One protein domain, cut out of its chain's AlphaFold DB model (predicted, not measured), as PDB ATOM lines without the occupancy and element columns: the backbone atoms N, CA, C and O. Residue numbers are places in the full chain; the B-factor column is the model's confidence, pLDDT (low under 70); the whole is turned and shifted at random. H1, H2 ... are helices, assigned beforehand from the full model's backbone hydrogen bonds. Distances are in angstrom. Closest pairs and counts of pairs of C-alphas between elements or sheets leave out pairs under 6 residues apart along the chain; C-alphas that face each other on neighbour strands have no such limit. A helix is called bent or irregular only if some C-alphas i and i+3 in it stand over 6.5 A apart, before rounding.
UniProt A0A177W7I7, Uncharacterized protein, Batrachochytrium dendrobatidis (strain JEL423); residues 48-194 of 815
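Overview. This is residues 48 to 194 of the 815 residues of an uncharacterized protein of Batrachochytrium dendrobatidis (strain JEL423) (UniProt A0A177W7I7). Two pairs of antiparallel helices, H1 with H5 and H2 with H4, make an open body with few contacts between its helices, and from it residues 166 to 194, with the long helix H6, stick out as a free arm. At the far end of H2 the bent helix H3 turns the corner, and the long link of residues 110 to 132 folds back from it to H4. The printed part has 147 residues with six named helices, H1 to H6 in that order, and no named strand; the class is all helix. It is extended, with a radius of gyration of the C-alphas of 24.2 A, and elongated, spanning 73 by 43 by 37 A.

Along the chain. Find C-alpha 50 at (294.827, 175.689, 156.896); from there H1 runs over residues 50 to 65, 22.4 A. H2, residues 72 to 90, covers 26.6 A and ends at C-alpha 90, (257.290, 181.911, 144.681). H3, residues 92 to 109, was assigned as one helix by its hydrogen bonds but is bent: C-alphas 99 and 102 are 6.7 A apart. Its arms are H3a, residues 92 to 99, and H3b, residues 102 to 109. H4 takes residues 133 to 140, and H5 residues 145 to 157, 16.4 A. H5 is neither bent nor irregular, but only just: C-alphas 154 and 157 are 6.4 A apart. H6, residues 170 to 194, covers 37.5 A to C-alpha 194 at (257.655, 168.884, 198.928). It has a kink of 33 degrees near residue 188 and is irregular, with C-alphas 190 and 193 9.4 A apart.

Arrangement. Look first at H1 and H5, which touch at a shallow tilt of 26 degrees, opposite ways; their closest C-alphas, Ala 63 and Lys 149, are 4.8 A apart. H2 touches H3a only at the corner, and only just, with 3 pairs of C-alphas within 8 A; the closest are Leu 88 and Thr 95, 6.1 A. H3a and H3b stand at a steep tilt of 50 degrees. H2, with residues 77 to 81 alone, touches H4 at a shallow tilt of 5 degrees, opposite ways; the closest C-alphas are Ile 77 and Leu 137, 6.7 A. H2 and H5 are only just apart, closest 8.3 A. H3b and H6 touch no helix. Every O i to N i+4 pair is within hydrogen-bond range in H1, H2, H3a, H3b, H4 and H5; in H6 it is 19 of 21.

Size, cuts and confidence. The C-alphas farthest apart, Pro 70 and Glu 194, are 75.7 A apart. Without residues 166 to 194, which stand free, the body spans 42 by 35 by 28 A. The links from H3 to H4 and from H5 to H6 are long, with 23 and 12 residues. The printed part has no cut. Its mean pLDDT is 90.4, and no printed residue is under 70.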
ATOM      1  N   PRO A  48     294.751 174.801 162.705       83.62
ATOM      2  CA  PRO A  48     294.533 176.239 162.592       83.62
ATOM      3  C   PRO A  48     295.289 176.863 161.416       83.62
ATOM      4  O   PRO A  48     296.468 176.586 161.189       83.62
ATOM      5  N   ASN A  49     294.639 177.804 160.742       86.62
ATOM      6  CA  ASN A  49     295.074 178.530 159.551       86.62
ATOM      7  C   ASN A  49     295.086 177.746 158.224       86.62
ATOM      8  O   ASN A  49     295.404 178.359 157.201       86.62
ATOM      9  N   VAL A  50     294.756 176.447 158.166       89.81
ATOM     10  CA  VAL A  50     294.827 175.689 156.896       89.81
ATOM     11  C   VAL A  50     293.742 176.140 155.912       89.81
ATOM     12  O   VAL A  50     294.062 176.583 154.804       89.81
ATOM     13  N   PHE A  51     292.469 176.135 156.321       88.25
ATOM     14  CA  PHE A  51     291.378 176.664 155.493       88.25
ATOM     15  C   PHE A  51     291.518 178.173 155.248       88.25
ATOM     16  O   PHE A  51     291.358 178.622 154.109       88.25
ATOM     17  N   TYR A  52     291.906 178.954 156.264       88.38
ATOM     18  CA  TYR A  52     292.237 180.373 156.099       88.38
ATOM     19  C   TYR A  52     293.333 180.613 155.045       88.38
ATOM     20  O   TYR A  52     293.204 181.520 154.223       88.38
ATOM     21  N   GLY A  53     294.390 179.797 155.025       90.75
ATOM     22  CA  GLY A  53     295.493 179.880 154.067       90.75
ATOM     23  C   GLY A  53     295.059 179.568 152.635       90.75
ATOM     24  O   GLY A  53     295.386 180.318 151.713       90.75
ATOM     25  N   LEU A  54     294.263 178.510 152.448       91.94
ATOM     26  CA  LEU A  54     293.676 178.158 151.149       91.94
ATOM     27  C   LEU A  54     292.762 179.279 150.625       91.94
ATOM     28  O   LEU A  54     292.936 179.735 149.491       91.94
ATOM     29  N   LEU A  55     291.867 179.799 151.470       91.56
ATOM     30  CA  LEU A  55     290.983 180.922 151.140       91.56
ATOM     31  C   LEU A  55     291.779 182.196 150.808       91.56
ATOM     32  O   LEU A  55     291.531 182.838 149.787       91.56
ATOM     33  N   ARG A  56     292.791 182.538 151.619       92.06
ATOM     34  CA  ARG A  56     293.714 183.659 151.372       92.06
ATOM     35  C   ARG A  56     294.405 183.551 150.019       92.06
ATOM     36  O   ARG A  56     294.539 184.566 149.336       92.06
ATOM     37  N   ASN A  57     294.844 182.357 149.635       94.00
ATOM     38  CA  ASN A  57     295.539 182.125 148.371       94.00
ATOM     39  C   ASN A  57     294.586 182.214 147.169       94.00
ATOM     40  O   ASN A  57     294.930 182.865 146.183       94.00
ATOM     41  N   ALA A  58     293.371 181.667 147.272       93.50
ATOM     42  CA  ALA A  58     292.332 181.820 146.252       93.50
ATOM     43  C   ALA A  58     291.942 183.297 146.040       93.50
ATOM     44  O   ALA A  58     291.976 183.794 144.913       93.50
ATOM     45  N   LEU A  59     291.659 184.031 147.123       93.69
ATOM     46  CA  LEU A  59     291.298 185.453 147.070       93.69
ATOM     47  C   LEU A  59     292.439 186.336 146.536       93.69
ATOM     48  O   LEU A  59     292.185 187.269 145.777       93.69
ATOM     49  N   ARG A  60     293.700 186.037 146.886       94.75
ATOM     50  CA  ARG A  60     294.878 186.715 146.311       94.75
ATOM     51  C   ARG A  60     295.045 186.412 144.823       94.75
ATOM     52  O   ARG A  60     295.286 187.339 144.058       94.75
ATOM     53  N   SER A  61     294.881 185.153 144.412       93.62
ATOM     54  CA  SER A  61     294.947 184.762 142.999       93.62
ATOM     55  C   SER A  61     293.898 185.506 142.170       93.62
ATOM     56  O   SER A  61     294.240 186.066 141.134       93.62
ATOM     57  N   PHE A  62     292.659 185.617 142.663       92.00
ATOM     58  CA  PHE A  62     291.632 186.450 142.030       92.00
ATOM     59  C   PHE A  62     292.023 187.939 141.992       92.00
ATOM     60  O   PHE A  62     291.970 188.561 140.931       92.00
ATOM     61  N   ALA A  63     292.469 188.510 143.117       91.69
ATOM     62  CA  ALA A  63     292.850 189.922 143.193       91.69
ATOM     63  C   ALA A  63     293.977 190.286 142.205       91.69
ATOM     64  O   ALA A  63     293.954 191.361 141.610       91.69
ATOM     65  N   THR A  64     294.939 189.386 141.972       91.50
ATOM     66  CA  THR A  64     295.962 189.561 140.931       91.50
ATOM     67  C   THR A  64     295.393 189.308 139.531       91.50
ATOM     68  O   THR A  64     295.413 190.203 138.683       91.50
ATOM     69  N   ASN A  65     294.855 188.114 139.279       89.50
ATOM     70  CA  ASN A  65     294.635 187.590 137.927       89.50
ATOM     71  C   ASN A  65     293.273 187.969 137.314       89.50
ATOM     72  O   ASN A  65     293.173 188.057 136.095       89.50
ATOM     73  N   GLY A  66     292.254 188.269 138.124       86.31
ATOM     74  CA  GLY A  66     290.869 188.487 137.674       86.31
ATOM     75  C   GLY A  66     290.052 187.195 137.613       86.31
ATOM     76  O   GLY A  66     290.431 186.183 138.208       86.31
ATOM     77  N   PHE A  67     288.908 187.225 136.923       84.25
ATOM     78  CA  PHE A  67     288.087 186.023 136.745       84.25
ATOM     79  C   PHE A  67     288.735 185.046 135.752       84.25
ATOM     80  O   PHE A  67     289.226 185.439 134.698       84.25
ATOM     81  N   THR A  68     288.670 183.745 136.050       79.44
ATOM     82  CA  THR A  68     289.161 182.676 135.157       79.44
ATOM     83  C   THR A  68     288.338 182.523 133.874       79.44
ATOM     84  O   THR A  68     288.811 181.927 132.910       79.44
ATOM     85  N   VAL A  69     287.113 183.060 133.851       74.62
ATOM     86  CA  VAL A  69     286.204 183.054 132.700       74.62
ATOM     87  C   VAL A  69     285.772 184.497 132.406       74.62
ATOM     88  O   VAL A  69     285.094 185.099 133.247       74.62
ATOM     89  N   PRO A  70     286.118 185.063 131.231       73.81
ATOM     90  CA  PRO A  70     285.676 186.398 130.831       73.81
ATOM     91  C   PRO A  70     284.151 186.539 130.895       73.81
ATOM     92  O   PRO A  70     283.418 185.679 130.411       73.81
ATOM     93  N   GLY A  71     283.663 187.617 131.513       75.88
ATOM     94  CA  GLY A  71     282.224 187.854 131.687       75.88
ATOM     95  C   GLY A  71     281.532 186.973 132.741       75.88
ATOM     96  O   GLY A  71     280.325 187.110 132.929       75.88
ATOM     97  N   GLY A  72     282.259 186.122 133.479       80.44
ATOM     98  CA  GLY A  72     281.684 185.241 134.507       80.44
ATOM     99  C   GLY A  72     280.890 185.981 135.593       80.44
ATOM    100  O   GLY A  72     279.834 185.510 136.021       80.44
ATOM    101  N   MET A  73     281.327 187.181 135.987       87.19
ATOM    102  CA  MET A  73     280.572 188.033 136.914       87.19
ATOM    103  C   MET A  73     279.285 188.597 136.289       87.19
ATOM    104  O   MET A  73     278.249 188.588 136.943       87.19
ATOM    105  N   LEU A  74     279.288 188.992 135.009       87.44
ATOM    106  CA  LEU A  74     278.068 189.428 134.311       87.44
ATOM    107  C   LEU A  74     277.031 188.293 134.239       87.44
ATOM    108  O   LEU A  74     275.858 188.511 134.533       87.44
ATOM    109  N   ALA A  75     277.467 187.069 133.927       83.19
ATOM    110  CA  ALA A  75     276.603 185.886 133.968       83.19
ATOM    111  C   ALA A  75     276.069 185.608 135.389       83.19
ATOM    112  O   ALA A  75     274.891 185.299 135.562       83.19
ATOM    113  N   THR A  76     276.904 185.792 136.417       88.19
ATOM    114  CA  THR A  76     276.510 185.646 137.831       88.19
ATOM    115  C   THR A  76     275.468 186.691 138.250       88.19
ATOM    116  O   THR A  76     274.492 186.343 138.911       88.19
ATOM    117  N   ILE A  77     275.621 187.952 137.829       91.75
ATOM    118  CA  ILE A  77     274.674 189.042 138.117       91.75
ATOM    119  C   ILE A  77     273.331 188.794 137.425       91.75
ATOM    120  O   ILE A  77     272.290 188.926 138.068       91.75
ATOM    121  N   LYS A  78     273.338 188.354 136.158       88.19
ATOM    122  CA  LYS A  78     272.114 187.934 135.456       88.19
ATOM    123  C   LYS A  78     271.416 186.792 136.187       88.19
ATOM    124  O   LYS A  78     270.265 186.946 136.578       88.19
ATOM    125  N   ARG A  79     272.135 185.708 136.501       87.50
ATOM    126  CA  ARG A  79     271.592 184.581 137.278       87.50
ATOM    127  C   ARG A  79     271.026 185.029 138.631       87.50
ATOM    128  O   ARG A  79     270.010 184.497 139.075       87.50
ATOM    129  N   HIS A  80     271.640 186.018 139.284       91.38
ATOM    130  CA  HIS A  80     271.111 186.596 140.519       91.38
ATOM    131  C   HIS A  80     269.816 187.392 140.286       91.38
ATOM    132  O   HIS A  80     268.869 187.181 141.044       91.38
ATOM    133  N   ARG A  81     269.725 188.216 139.224       91.62
ATOM    134  CA  ARG A  81     268.476 188.885 138.804       91.62
ATOM    135  C   ARG A  81     267.347 187.863 138.653       91.62
ATOM    136  O   ARG A  81     266.276 188.058 139.218       91.62
ATOM    137  N   CYS A  82     267.603 186.749 137.973       90.88
ATOM    138  CA  CYS A  82     266.586 185.732 137.692       90.88
ATOM    139  C   CYS A  82     266.183 184.950 138.950       90.88
ATOM    140  O   CYS A  82     264.999 184.695 139.146       90.88
ATOM    141  N   LYS A  83     267.121 184.684 139.874       90.88
ATOM    142  CA  LYS A  83     266.793 184.168 141.216       90.88
ATOM    143  C   LYS A  83     265.929 185.133 142.037       90.88
ATOM    144  O   LYS A  83     265.041 184.672 142.740       90.88
ATOM    145  N   ILE A  84     266.156 186.446 141.946       91.00
ATOM    146  CA  ILE A  84     265.325 187.456 142.627       91.00
ATOM    147  C   ILE A  84     263.920 187.504 142.015       91.00
ATOM    148  O   ILE A  84     262.944 187.525 142.754       91.00
ATOM    149  N   MET A  85     263.807 187.488 140.681       91.44
ATOM    150  CA  MET A  85     262.505 187.433 140.002       91.44
ATOM    151  C   MET A  85     261.733 186.160 140.376       91.44
ATOM    152  O   MET A  85     260.553 186.246 140.689       91.44
ATOM    153  N   LYS A  86     262.415 185.008 140.442       91.75
ATOM    154  CA  LYS A  86     261.826 183.739 140.885       91.75
ATOM    155  C   LYS A  86     261.359 183.790 142.349       91.75
ATOM    156  O   LYS A  86     260.211 183.467 142.624       91.75
ATOM    157  N   ALA A  87     262.188 184.288 143.268       91.81
ATOM    158  CA  ALA A  87     261.816 184.430 144.679       91.81
ATOM    159  C   ALA A  87     260.645 185.414 144.905       91.81
ATOM    160  O   ALA A  87     259.845 185.221 145.812       91.81
ATOM    161  N   LEU A  88     260.488 186.436 144.053       90.56
ATOM    162  CA  LEU A  88     259.316 187.324 144.061       90.56
ATOM    163  C   LEU A  88     258.035 186.670 143.505       90.56
ATOM    164  O   LEU A  88     256.951 187.183 143.767       90.56
ATOM    165  N   GLU A  89     258.144 185.578 142.744       90.69
ATOM    166  CA  GLU A  89     257.016 184.839 142.152       90.69
ATOM    167  C   GLU A  89     256.588 183.631 143.013       90.69
ATOM    168  O   GLU A  89     255.407 183.284 143.047       90.69
ATOM    169  N   GLU A  90     257.530 183.020 143.742       88.88
ATOM    170  CA  GLU A  90     257.290 181.911 144.681       88.88
ATOM    171  C   GLU A  90     257.063 182.381 146.129       88.88
ATOM    172  O   GLU A  90     256.125 181.938 146.783       88.88
ATOM    173  N   GLU A  91     257.882 183.303 146.640       91.00
ATOM    174  CA  GLU A  91     257.880 183.727 148.049       91.00
ATOM    175  C   GLU A  91     257.860 185.270 148.178       91.00
ATOM    176  O   GLU A  91     258.757 185.867 148.787       91.00
ATOM    177  N   PRO A  92     256.856 185.976 147.610       88.06
ATOM    178  CA  PRO A  92     256.821 187.441 147.600       88.06
ATOM    179  C   PRO A  92     256.847 188.054 149.006       88.06
ATOM    180  O   PRO A  92     257.530 189.055 149.231       88.06
ATOM    181  N   HIS A  93     256.131 187.456 149.963       90.19
ATOM    182  CA  HIS A  93     256.048 187.959 151.335       90.19
ATOM    183  C   HIS A  93     257.395 187.888 152.060       90.19
ATOM    184  O   HIS A  93     257.836 188.896 152.620       90.19
ATOM    185  N   ASP A  94     258.081 186.748 151.998       91.62
ATOM    186  CA  ASP A  94     259.374 186.570 152.658       91.62
ATOM    187  C   ASP A  94     260.497 187.284 151.907       91.62
ATOM    188  O   ASP A  94     261.353 187.905 152.535       91.62
ATOM    189  N   THR A  95     260.459 187.333 150.572       90.69
ATOM    190  CA  THR A  95     261.413 188.123 149.777       90.69
ATOM    191  C   THR A  95     261.323 189.616 150.108       90.69
ATOM    192  O   THR A  95     262.345 190.257 150.363       90.69
ATOM    193  N   ILE A  96     260.113 190.186 150.178       89.94
ATOM    194  CA  ILE A  96     259.921 191.592 150.567       89.94
ATOM    195  C   ILE A  96     260.306 191.806 152.038       89.94
ATOM    196  O   ILE A  96     261.001 192.776 152.354       89.94
ATOM    197  N   THR A  97     259.935 190.892 152.937       92.00
ATOM    198  CA  THR A  97     260.287 190.983 154.364       92.00
ATOM    199  C   THR A  97     261.801 190.958 154.566       92.00
ATOM    200  O   THR A  97     262.332 191.828 155.255       92.00
ATOM    201  N   ASN A  98     262.528 190.069 153.887       90.06
ATOM    202  CA  ASN A  98     263.990 189.982 153.943       90.06
ATOM    203  C   ASN A  98     264.708 191.217 153.360       90.06
ATOM    204  O   ASN A  98     265.832 191.521 153.761       90.06
ATOM    205  N   LEU A  99     264.070 191.985 152.467       88.19
ATOM    206  CA  LEU A  99     264.606 193.263 151.975       88.19
ATOM    207  C   LEU A  99     264.397 194.428 152.961       88.19
ATOM    208  O   LEU A  99     265.225 195.347 153.000       88.19
ATOM    209  N   LEU A 100     263.313 194.402 153.745       90.69
ATOM    210  CA  LEU A 100     262.910 195.476 154.665       90.69
ATOM    211  C   LEU A 100     263.414 195.273 156.103       90.69
ATOM    212  O   LEU A 100     263.894 196.220 156.731       90.69
ATOM    213  N   LEU A 101     263.328 194.049 156.626       93.12
ATOM    214  CA  LEU A 101     263.639 193.705 158.013       93.12
ATOM    215  C   LEU A 101     265.072 194.088 158.440       93.12
ATOM    216  O   LEU A 101     265.213 194.629 159.540       93.12
ATOM    217  N   PRO A 102     266.127 193.943 157.609       92.81
ATOM    218  CA  PRO A 102     267.469 194.392 157.981       92.81
ATOM    219  C   PRO A 102     267.577 195.907 158.208       92.81
ATOM    220  O   PRO A 102     268.441 196.337 158.966       92.81
ATOM    221  N   ASP A 103     266.716 196.727 157.593       93.38
ATOM    222  CA  ASP A 103     266.684 198.175 157.840       93.38
ATOM    223  C   ASP A 103     265.954 198.523 159.144       93.38
ATOM    224  O   ASP A 103     266.392 199.414 159.873       93.38
ATOM    225  N   ILE A 104     264.900 197.773 159.483       93.56
ATOM    226  CA  ILE A 104     264.182 197.879 160.763       93.56
ATOM    227  C   ILE A 104     265.107 197.467 161.922       93.56
ATOM    228  O   ILE A 104     265.277 198.217 162.885       93.56
ATOM    229  N   ILE A 105     265.767 196.308 161.798       95.06
ATOM    230  CA  ILE A 105     266.756 195.801 162.761       95.06
ATOM    231  C   ILE A 105     267.901 196.803 162.928       95.06
ATOM    232  O   ILE A 105     268.243 197.161 164.054       95.06
ATOM    233  N   ARG A 106     268.467 197.308 161.825       94.75
ATOM    234  CA  ARG A 106     269.549 198.299 161.864       94.75
ATOM    235  C   ARG A 106     269.113 199.596 162.549       94.75
ATOM    236  O   ARG A 106     269.871 200.104 163.366       94.75
ATOM    237  N   HIS A 107     267.912 200.115 162.286       95.69
ATOM    238  CA  HIS A 107     267.428 201.312 162.982       95.69
ATOM    239  C   HIS A 107     267.295 201.092 164.500       95.69
ATOM    240  O   HIS A 107     267.716 201.947 165.281       95.69
ATOM    241  N   HIS A 108     266.723 199.964 164.933       95.88
ATOM    242  CA  HIS A 108     266.402 199.738 166.346       95.88
ATOM    243  C   HIS A 108     267.541 199.157 167.196       95.88
ATOM    244  O   HIS A 108     267.569 199.441 168.394       95.88
ATOM    245  N   LEU A 109     268.436 198.347 166.617       96.19
ATOM    246  CA  LEU A 109     269.406 197.522 167.355       96.19
ATOM    247  C   LEU A 109     270.880 197.787 167.005       96.19
ATOM    248  O   LEU A 109     271.752 197.361 167.760       96.19
ATOM    249  N   ALA A 110     271.200 198.477 165.902       94.50
ATOM    250  CA  ALA A 110     272.592 198.840 165.623       94.50
ATOM    251  C   ALA A 110     273.022 200.061 166.453       94.50
ATOM    252  O   ALA A 110     272.273 201.026 166.603       94.50
ATOM    253  N   ALA A 111     274.259 200.037 166.957       95.44
ATOM    254  CA  ALA A 111     274.834 201.141 167.732       95.44
ATOM    255  C   ALA A 111     275.199 202.373 166.877       95.44
ATOM    256  O   ALA A 111     275.355 203.465 167.417       95.44
ATOM    257  N   SER A 112     275.357 202.195 165.561       95.19
ATOM    258  CA  SER A 112     275.650 203.259 164.592       95.19
ATOM    259  C   SER A 112     275.353 202.804 163.158       95.19
ATOM    260  O   SER A 112     275.337 201.601 162.883       95.19
ATOM    261  N   SER A 113     275.187 203.741 162.226       93.31
ATOM    262  CA  SER A 113     274.931 203.490 160.804       93.31
ATOM    263  C   SER A 113     275.648 204.516 159.930       93.31
ATOM    264  O   SER A 113     275.591 205.716 160.178       93.31
ATOM    265  N   ALA A 114     276.231 204.072 158.813       91.06
ATOM    266  CA  ALA A 114     276.790 204.978 157.802       91.06
ATOM    267  C   ALA A 114     275.734 205.908 157.160       91.06
ATOM    268  O   ALA A 114     276.088 206.850 156.453       91.06
ATOM    269  N   LEU A 115     274.441 205.654 157.399       92.88
ATOM    270  CA  LEU A 115     273.338 206.518 156.987       92.88
ATOM    271  C   LEU A 115     272.926 207.533 158.074       92.88
ATOM    272  O   LEU A 115     272.060 208.358 157.784       92.88
ATOM    273  N   GLY A 116     273.499 207.494 159.286       94.94
ATOM    274  CA  GLY A 116     273.148 208.377 160.410       94.94
ATOM    275  C   GLY A 116     271.677 208.257 160.814       94.94
ATOM    276  O   GLY A 116     270.957 209.254 160.865       94.94
ATOM    277  N   ASP A 117     271.198 207.022 160.948       95.19
ATOM    278  CA  ASP A 117     269.772 206.692 160.963       95.19
ATOM    279  C   ASP A 117     269.380 205.649 162.027       95.19
ATOM    280  O   ASP A 117     268.239 205.182 162.040       95.19
ATOM    281  N   THR A 118     270.289 205.289 162.941       96.50
ATOM    282  CA  THR A 118     269.948 204.448 164.102       96.50
ATOM    283  C   THR A 118     269.270 205.251 165.206       96.50
ATOM    284  O   THR A 118     269.484 206.454 165.366       96.50
ATOM    285  N   ARG A 119     268.504 204.557 166.051       95.31
ATOM    286  CA  ARG A 119     267.935 205.109 167.285       95.31
ATOM    287  C   ARG A 119     269.016 205.579 168.270       95.31
ATOM    288  O   ARG A 119     268.769 206.529 169.009       95.31
ATOM    289  N   ALA A 120     270.190 204.942 168.269       95.38
ATOM    290  CA  ALA A 120     271.340 205.323 169.093       95.38
ATOM    291  C   ALA A 120     271.953 206.672 168.666       95.38
ATOM    292  O   ALA A 120     272.381 207.451 169.510       95.38
ATOM    293  N   GLU A 121     271.919 206.984 167.368       96.00
ATOM    294  CA  GLU A 121     272.352 208.268 166.792       96.00
ATOM    295  C   GLU A 121     271.253 209.351 166.828       96.00
ATOM    296  O   GLU A 121     271.433 210.431 166.269       96.00
ATOM    297  N   HIS A 122     270.094 209.065 167.440       95.94
ATOM    298  CA  HIS A 122     268.857 209.859 167.344       95.94
ATOM    299  C   HIS A 122     268.344 210.078 165.901       95.94
ATOM    300  O   HIS A 122     267.574 211.005 165.642       95.94
ATOM    301  N   GLY A 123     268.746 209.221 164.959       93.38
ATOM    302  CA  GLY A 123     268.341 209.288 163.559       93.38
ATOM    303  C   GLY A 123     266.925 208.758 163.300       93.38
ATOM    304  O   GLY A 123     266.364 207.995 164.087       93.38
ATOM    305  N   THR A 124     266.340 209.153 162.167       94.81
ATOM    306  CA  THR A 124     265.030 208.669 161.698       94.81
ATOM    307  C   THR A 124     265.187 207.448 160.781       94.81
ATOM    308  O   THR A 124     266.107 207.434 159.963       94.81
ATOM    309  N   PRO A 125     264.310 206.428 160.869       93.06
ATOM    310  CA  PRO A 125     264.493 205.157 160.165       93.06
ATOM    311  C   PRO A 125     264.488 205.315 158.640       93.06
ATOM    312  O   PRO A 125     263.482 205.726 158.056       93.06
ATOM    313  N   LYS A 126     265.578 204.914 157.971       93.38
ATOM    314  CA  LYS A 126     265.615 204.784 156.506       93.38
ATOM    315  C   LYS A 126     265.319 203.334 156.141       93.38
ATOM    316  O   LYS A 126     266.188 202.467 156.229       93.38
ATOM    317  N   ILE A 127     264.062 203.097 155.779       90.94
ATOM    318  CA  ILE A 127     263.515 201.803 155.357       90.94
ATOM    319  C   ILE A 127     263.654 201.645 153.836       90.94
ATOM    320  O   ILE A 127     263.792 202.632 153.114       90.94
ATOM    321  N   ALA A 128     263.598 200.402 153.350       87.56
ATOM    322  CA  ALA A 128     263.593 200.064 151.927       87.56
ATOM    323  C   ALA A 128     264.855 200.518 151.163       87.56
ATOM    324  O   ALA A 128     264.808 200.725 149.949       87.56
ATOM    325  N   THR A 129     266.009 200.602 151.836       87.88
ATOM    326  CA  THR A 129     267.290 201.007 151.219       87.88
ATOM    327  C   THR A 129     267.741 200.055 150.105       87.88
ATOM    328  O   THR A 129     268.459 200.463 149.195       87.88
ATOM    329  N   ARG A 130     267.266 198.801 150.145       82.69
ATOM    330  CA  ARG A 130     267.507 197.745 149.145       82.69
ATOM    331  C   ARG A 130     266.404 197.611 148.087       82.69
ATOM    332  O   ARG A 130     266.539 196.776 147.204       82.69
ATOM    333  N   SER A 131     265.328 198.404 148.141       81.62
ATOM    334  CA  SER A 131     264.177 198.272 147.216       81.62
ATOM    335  C   SER A 131     264.542 198.466 145.741       81.62
ATOM    336  O   SER A 131     263.970 197.825 144.866       81.62
ATOM    337  N   LYS A 132     265.550 199.297 145.463       85.62
ATOM    338  CA  LYS A 132     266.119 199.550 144.131       85.62
ATOM    339  C   LYS A 132     267.064 198.433 143.664       85.62
ATOM    340  O   LYS A 132     268.106 198.701 143.073       85.62
ATOM    341  N   LEU A 133     266.732 197.177 143.961       87.50
ATOM    342  CA  LEU A 133     267.610 196.033 143.718       87.50
ATOM    343  C   LEU A 133     267.918 195.856 142.224       87.50
ATOM    344  O   LEU A 133     269.070 195.641 141.865       87.50
ATOM    345  N   PHE A 134     266.924 196.046 141.353       91.00
ATOM    346  CA  PHE A 134     267.128 196.011 139.903       91.00
ATOM    347  C   PHE A 134     267.992 197.187 139.407       91.00
ATOM    348  O   PHE A 134     268.976 196.928 138.721       91.00
ATOM    349  N   ASP A 135     267.752 198.434 139.850       93.12
ATOM    350  CA  ASP A 135     268.639 199.582 139.555       93.12
ATOM    351  C   ASP A 135     270.103 199.297 139.960       93.12
ATOM    352  O   ASP A 135     271.044 199.698 139.273       93.12
ATOM    353  N   ILE A 136     270.310 198.614 141.093       91.00
ATOM    354  CA  ILE A 136     271.637 198.234 141.593       91.00
ATOM    355  C   ILE A 136     272.267 197.171 140.687       91.00
ATOM    356  O   ILE A 136     273.422 197.331 140.297       91.00
ATOM    357  N   LEU A 137     271.532 196.123 140.303       93.56
ATOM    358  CA  LEU A 137     272.024 195.101 139.370       93.56
ATOM    359  C   LEU A 137     272.402 195.729 138.019       93.56
ATOM    360  O   LEU A 137     273.500 195.487 137.528       93.56
ATOM    361  N   ASP A 138     271.579 196.636 137.491       94.62
ATOM    362  CA  ASP A 138     271.856 197.410 136.279       94.62
ATOM    363  C   ASP A 138     273.137 198.263 136.385       94.62
ATOM    364  O   ASP A 138     273.777 198.551 135.370       94.62
ATOM    365  N   ILE A 139     273.533 198.694 137.585       94.50
ATOM    366  CA  ILE A 139     274.804 199.393 137.837       94.50
ATOM    367  C   ILE A 139     275.974 198.403 137.954       94.50
ATOM    368  O   ILE A 139     277.089 198.737 137.546       94.50
ATOM    369  N   LEU A 140     275.739 197.202 138.494       94.44
ATOM    370  CA  LEU A 140     276.746 196.151 138.673       94.44
ATOM    371  C   LEU A 140     277.087 195.420 137.364       94.44
ATOM    372  O   LEU A 140     278.257 195.128 137.135       94.44
ATOM    373  N   GLU A 141     276.123 195.212 136.460       93.50
ATOM    374  CA  GLU A 141     276.363 194.665 135.108       93.50
ATOM    375  C   GLU A 141     277.310 195.538 134.263       93.50
ATOM    376  O   GLU A 141     277.885 195.071 133.283       93.50
ATOM    377  N   LYS A 142     277.480 196.809 134.647       93.81
ATOM    378  CA  LYS A 142     278.338 197.802 133.984       93.81
ATOM    379  C   LYS A 142     279.710 197.955 134.668       93.81
ATOM    380  O   LYS A 142     280.380 198.967 134.458       93.81
ATOM    381  N   LYS A 143     280.113 197.010 135.530       93.75
ATOM    382  CA  LYS A 143     281.401 197.016 136.250       93.75
ATOM    383  C   LYS A 143     282.431 196.102 135.598       93.75
ATOM    384  O   LYS A 143     282.109 194.999 135.169       93.75
ATOM    385  N   ASP A 144     283.670 196.573 135.583       90.88
ATOM    386  CA  ASP A 144     284.849 195.834 135.148       90.88
ATOM    387  C   ASP A 144     285.425 194.954 136.271       90.88
ATOM    388  O   ASP A 144     285.064 195.077 137.442       90.88
ATOM    389  N   ASP A 145     286.351 194.062 135.914       88.31
ATOM    390  CA  ASP A 145     287.064 193.190 136.857       88.31
ATOM    391  C   ASP A 145     287.779 193.974 137.973       88.31
ATOM    392  O   ASP A 145     287.863 193.494 139.103       88.31
ATOM    393  N   GLU A 146     288.264 195.186 137.688       91.75
ATOM    394  CA  GLU A 146     289.018 196.008 138.642       91.75
ATOM    395  C   GLU A 146     288.146 196.494 139.810       91.75
ATOM    396  O   GLU A 146     288.581 196.475 140.966       91.75
ATOM    397  N   TYR A 147     286.878 196.837 139.554       94.12
ATOM    398  CA  TYR A 147     285.900 197.104 140.612       94.12
ATOM    399  C   TYR A 147     285.759 195.916 141.583       94.12
ATOM    400  O   TYR A 147     285.752 196.108 142.803       94.12
ATOM    401  N   TRP A 148     285.701 194.688 141.061       92.94
ATOM    402  CA  TRP A 148     285.551 193.472 141.868       92.94
ATOM    403  C   TRP A 148     286.834 193.113 142.625       92.94
ATOM    404  O   TRP A 148     286.769 192.841 143.826       92.94
ATOM    405  N   LYS A 149     288.005 193.210 141.979       93.69
ATOM    406  CA  LYS A 149     289.321 193.063 142.631       93.69
ATOM    407  C   LYS A 149     289.461 194.004 143.824       93.69
ATOM    408  O   LYS A 149     289.815 193.569 144.921       93.69
ATOM    409  N   LYS A 150     289.111 195.282 143.640       95.62
ATOM    410  CA  LYS A 150     289.170 196.302 144.694       95.62
ATOM    411  C   LYS A 150     288.272 195.970 145.890       95.62
ATOM    412  O   LYS A 150     288.704 196.146 147.029       95.62
ATOM    413  N   LEU A 151     287.058 195.462 145.656       94.94
ATOM    414  CA  LEU A 151     286.173 195.007 146.733       94.94
ATOM    415  C   LEU A 151     286.753 193.799 147.484       94.94
ATOM    416  O   LEU A 151     286.728 193.789 148.716       94.94
ATOM    417  N   THR A 152     287.324 192.816 146.779       94.50
ATOM    418  CA  THR A 152     287.989 191.663 147.410       94.50
ATOM    419  C   THR A 152     289.165 192.092 148.287       94.50
ATOM    420  O   THR A 152     289.278 191.611 149.415       94.50
ATOM    421  N   CYS A 153     289.996 193.035 147.829       95.62
ATOM    422  CA  CYS A 153     291.050 193.624 148.656       95.62
ATOM    423  C   CYS A 153     290.465 194.278 149.920       95.62
ATOM    424  O   CYS A 153     290.718 193.808 151.032       95.62
ATOM    425  N   GLN A 154     289.589 195.272 149.742       95.62
ATOM    426  CA  GLN A 154     289.047 196.111 150.815       95.62
ATOM    427  C   GLN A 154     288.283 195.339 151.906       95.62
ATOM    428  O   GLN A 154     288.314 195.742 153.076       95.62
ATOM    429  N   TRP A 155     287.558 194.277 151.532       94.00
ATOM    430  CA  TRP A 155     286.603 193.595 152.418       94.00
ATOM    431  C   TRP A 155     286.985 192.166 152.804       94.00
ATOM    432  O   TRP A 155     286.611 191.746 153.894       94.00
ATOM    433  N   LEU A 156     287.737 191.437 151.970       93.19
ATOM    434  CA  LEU A 156     288.070 190.023 152.212       93.19
ATOM    435  C   LEU A 156     289.568 189.776 152.467       93.19
ATOM    436  O   LEU A 156     289.929 188.740 153.021       93.19
ATOM    437  N   LEU A 157     290.453 190.709 152.092       93.88
ATOM    438  CA  LEU A 157     291.896 190.600 152.346       93.88
ATOM    439  C   LEU A 157     292.408 191.595 153.403       93.88
ATOM    440  O   LEU A 157     293.326 191.252 154.151       93.88
ATOM    441  N   GLU A 158     291.842 192.795 153.490       94.31
ATOM    442  CA  GLU A 158     292.297 193.853 154.409       94.31
ATOM    443  C   GLU A 158     291.589 193.851 155.774       94.31
ATOM    444  O   GLU A 158     292.036 194.533 156.696       94.31
ATOM    445  N   LYS A 159     290.483 193.113 155.931       92.50
ATOM    446  CA  LYS A 159     289.732 193.061 157.195       92.50
ATOM    447  C   LYS A 159     290.274 191.999 158.162       92.50
ATOM    448  O   LYS A 159     290.808 190.984 157.711       92.50
ATOM    449  N   PRO A 160     290.117 192.202 159.488       90.06
ATOM    450  CA  PRO A 160     290.274 191.136 160.472       90.06
ATOM    451  C   PRO A 160     289.319 189.975 160.177       90.06
ATOM    452  O   PRO A 160     288.194 190.191 159.732       90.06
ATOM    453  N   ILE A 161     289.772 188.752 160.445       85.50
ATOM    454  CA  ILE A 161     289.031 187.506 160.219       85.50
ATOM    455  C   ILE A 161     289.076 186.687 161.512       85.50
ATOM    456  O   ILE A 161     290.085 186.696 162.215       85.50
ATOM    457  N   CYS A 162     287.981 185.991 161.815       89.69
ATOM    458  CA  CYS A 162     287.894 184.998 162.881       89.69
ATOM    459  C   CYS A 162     287.796 183.607 162.239       89.69
ATOM    460  O   CYS A 162     286.985 183.420 161.332       89.69
ATOM    461  N   GLU A 163     288.614 182.654 162.685       87.56
ATOM    462  CA  GLU A 163     288.524 181.245 162.288       87.56
ATOM    463  C   GLU A 163     287.856 180.466 163.429       87.56
ATOM    464  O   GLU A 163     288.253 180.597 164.588       87.56
ATOM    465  N   VAL A 164     286.819 179.687 163.113       90.88
ATOM    466  CA  VAL A 164     286.053 178.894 164.086       90.88
ATOM    467  C   VAL A 164     286.142 177.430 163.672       90.88
ATOM    468  O   VAL A 164     285.710 177.068 162.581       90.88
ATOM    469  N   LEU A 165     286.705 176.593 164.543       86.25
ATOM    470  CA  LEU A 165     286.884 175.161 164.308       86.25
ATOM    471  C   LEU A 165     285.880 174.372 165.155       86.25
ATOM    472  O   LEU A 165     285.933 174.408 166.383       86.25
ATOM    473  N   MET A 166     284.969 173.652 164.498       85.81
ATOM    474  CA  MET A 166     283.996 172.766 165.146       85.81
ATOM    475  C   MET A 166     284.473 171.317 165.013       85.81
ATOM    476  O   MET A 166     284.251 170.675 163.991       85.81
ATOM    477  N   ILE A 167     285.174 170.822 166.035       84.00
ATOM    478  CA  ILE A 167     285.765 169.477 166.048       84.00
ATOM    479  C   ILE A 167     284.818 168.521 166.801       84.00
ATOM    480  O   ILE A 167     284.474 168.812 167.952       84.00
ATOM    481  N   PRO A 168     284.378 167.396 166.201       79.88
ATOM    482  CA  PRO A 168     283.485 166.446 166.863       79.88
ATOM    483  C   PRO A 168     284.186 165.711 168.016       79.88
ATOM    484  O   PRO A 168     285.368 165.383 167.935       79.88
ATOM    485  N   SER A 169     283.449 165.418 169.092       82.50
ATOM    486  CA  SER A 169     283.970 164.680 170.251       82.50
ATOM    487  C   SER A 169     282.884 163.838 170.921       82.50
ATOM    488  O   SER A 169     282.067 164.343 171.695       82.50
ATOM    489  N   SER A 170     282.902 162.527 170.666       79.69
ATOM    490  CA  SER A 170     281.993 161.557 171.299       79.69
ATOM    491  C   SER A 170     282.152 161.527 172.824       79.69
ATOM    492  O   SER A 170     281.179 161.342 173.550       79.69
ATOM    493  N   LYS A 171     283.374 161.775 173.320       88.25
ATOM    494  CA  LYS A 171     283.654 161.910 174.754       88.25
ATOM    495  C   LYS A 171     282.909 163.103 175.359       88.25
ATOM    496  O   LYS A 171     282.252 162.933 176.379       88.25
ATOM    497  N   LEU A 172     282.959 164.272 174.711       86.19
ATOM    498  CA  LEU A 172     282.283 165.475 175.206       86.19
ATOM    499  C   LEU A 172     280.757 165.300 175.234       86.19
ATOM    500  O   LEU A 172     280.120 165.750 176.180       86.19
ATOM    501  N   ALA A 173     280.177 164.603 174.251       74.75
ATOM    502  CA  ALA A 173     278.748 164.289 174.244       74.75
ATOM    503  C   ALA A 173     278.339 163.406 175.443       74.75
ATOM    504  O   ALA A 173     277.365 163.708 176.133       74.75
ATOM    505  N   LEU A 174     279.118 162.360 175.749       81.62
ATOM    506  CA  LEU A 174     278.892 161.503 176.923       81.62
ATOM    507  C   LEU A 174     279.118 162.248 178.250       81.62
ATOM    508  O   LEU A 174     278.422 161.987 179.231       81.62
ATOM    509  N   GLU A 175     280.073 163.179 178.303       89.25
ATOM    510  CA  GLU A 175     280.299 164.043 179.468       89.25
ATOM    511  C   GLU A 175     279.131 165.019 179.677       89.25
ATOM    512  O   GLU A 175     278.628 165.127 180.794       89.25
ATOM    513  N   GLN A 176     278.631 165.659 178.616       84.31
ATOM    514  CA  GLN A 176     277.455 166.535 178.668       84.31
ATOM    515  C   GLN A 176     276.191 165.780 179.103       84.31
ATOM    516  O   GLN A 176     275.494 166.243 180.003       84.31
ATOM    517  N   GLN A 177     275.944 164.585 178.553       78.75
ATOM    518  CA  GLN A 177     274.819 163.734 178.953       78.75
ATOM    519  C   GLN A 177     274.883 163.363 180.446       78.75
ATOM    520  O   GLN A 177     273.870 163.422 181.144       78.75
ATOM    521  N   LYS A 178     276.074 163.028 180.962       85.06
ATOM    522  CA  LYS A 178     276.282 162.752 182.395       85.06
ATOM    523  C   LYS A 178     276.061 163.996 183.256       85.06
ATOM    524  O   LYS A 178     275.374 163.904 184.269       85.06
ATOM    525  N   ILE A 179     276.582 165.155 182.848       91.12
ATOM    526  CA  ILE A 179     276.381 166.436 183.547       91.12
ATOM    527  C   ILE A 179     274.888 166.784 183.628       91.12
ATOM    528  O   ILE A 179     274.411 167.178 184.693       91.12
ATOM    529  N   GLU A 180     274.132 166.596 182.545       85.19
ATOM    530  CA  GLU A 180     272.688 166.831 182.538       85.19
ATOM    531  C   GLU A 180     271.938 165.849 183.448       85.19
ATOM    532  O   GLU A 180     271.136 166.282 184.279       85.19
ATOM    533  N   GLN A 181     272.231 164.546 183.365       84.00
ATOM    534  CA  GLN A 181     271.616 163.529 184.226       84.00
ATOM    535  C   GLN A 181     271.899 163.782 185.714       84.00
ATOM    536  O   GLN A 181     270.964 163.782 186.517       84.00
ATOM    537  N   CYS A 182     273.151 164.065 186.089       91.31
ATOM    538  CA  CYS A 182     273.510 164.454 187.454       91.31
ATOM    539  C   CYS A 182     272.781 165.741 187.868       91.31
ATOM    540  O   CYS A 182     272.136 165.765 188.912       91.31
ATOM    541  N   GLY A 183     272.763 166.769 187.016       92.75
ATOM    542  CA  GLY A 183     272.044 168.016 187.280       92.75
ATOM    543  C   GLY A 183     270.530 167.836 187.447       92.75
ATOM    544  O   GLY A 183     269.910 168.545 188.239       92.75
ATOM    545  N   ILE A 184     269.894 166.896 186.739       88.69
ATOM    546  CA  ILE A 184     268.492 166.502 186.979       88.69
ATOM    547  C   ILE A 184     268.361 165.831 188.353       88.69
ATOM    548  O   ILE A 184     267.531 166.260 189.156       88.69
ATOM    549  N   GLN A 185     269.191 164.828 188.653       91.44
ATOM    550  CA  GLN A 185     269.152 164.108 189.931       91.44
ATOM    551  C   GLN A 185     269.393 165.031 191.132       91.44
ATOM    552  O   GLN A 185     268.700 164.913 192.139       91.44
ATOM    553  N   ASP A 186     270.329 165.971 191.041       94.19
ATOM    554  CA  ASP A 186     270.660 166.882 192.136       94.19
ATOM    555  C   ASP A 186     269.570 167.935 192.351       94.19
ATOM    556  O   ASP A 186     269.209 168.210 193.495       94.19
ATOM    557  N   ARG A 187     268.927 168.431 191.281       94.19
ATOM    558  CA  ARG A 187     267.695 169.234 191.405       94.19
ATOM    559  C   ARG A 187     266.580 168.443 192.094       94.19
ATOM    560  O   ARG A 187     265.941 168.971 193.000       94.19
ATOM    561  N   VAL A 188     266.379 167.173 191.732       92.56
ATOM    562  CA  VAL A 188     265.401 166.270 192.373       92.56
ATOM    563  C   VAL A 188     265.703 166.065 193.866       92.56
ATOM    564  O   VAL A 188     264.785 166.166 194.682       92.56
ATOM    565  N   LYS A 189     266.974 165.855 194.245       93.38
ATOM    566  CA  LYS A 189     267.415 165.747 195.652       93.38
ATOM    567  C   LYS A 189     267.156 167.043 196.431       93.38
ATOM    568  O   LYS A 189     266.580 166.988 197.512       93.38
ATOM    569  N   VAL A 190     267.546 168.196 195.877       95.69
ATOM    570  CA  VAL A 190     267.419 169.523 196.517       95.69
ATOM    571  C   VAL A 190     265.958 169.947 196.698       95.69
ATOM    572  O   VAL A 190     265.614 170.537 197.718       95.69
ATOM    573  N   LEU A 191     265.084 169.641 195.733       94.75
ATOM    574  CA  LEU A 191     263.649 169.931 195.829       94.75
ATOM    575  C   LEU A 191     262.931 169.013 196.827       94.75
ATOM    576  O   LEU A 191     261.999 169.445 197.512       94.75
ATOM    577  N   GLY A 192     263.332 167.740 196.885       95.44
ATOM    578  CA  GLY A 192     262.679 166.719 197.695       95.44
ATOM    579  C   GLY A 192     261.191 166.535 197.364       95.44
ATOM    580  O   GLY A 192     260.648 167.087 196.404       95.44
ATOM    581  N   LYS A 193     260.486 165.751 198.188       94.88
ATOM    582  CA  LYS A 193     259.066 165.428 197.952       94.88
ATOM    583  C   LYS A 193     258.150 166.662 197.989       94.88
ATOM    584  O   LYS A 193     257.169 166.705 197.254       94.88
ATOM    585  N   GLU A 194     258.463 167.662 198.814       93.81
ATOM    586  CA  GLU A 194     257.655 168.884 198.928       93.81
ATOM    587  C   GLU A 194     257.873 169.839 197.744       93.81
ATOM    588  O   GLU A 194     256.898 170.312 197.160       93.81
TER     589      GLU A 194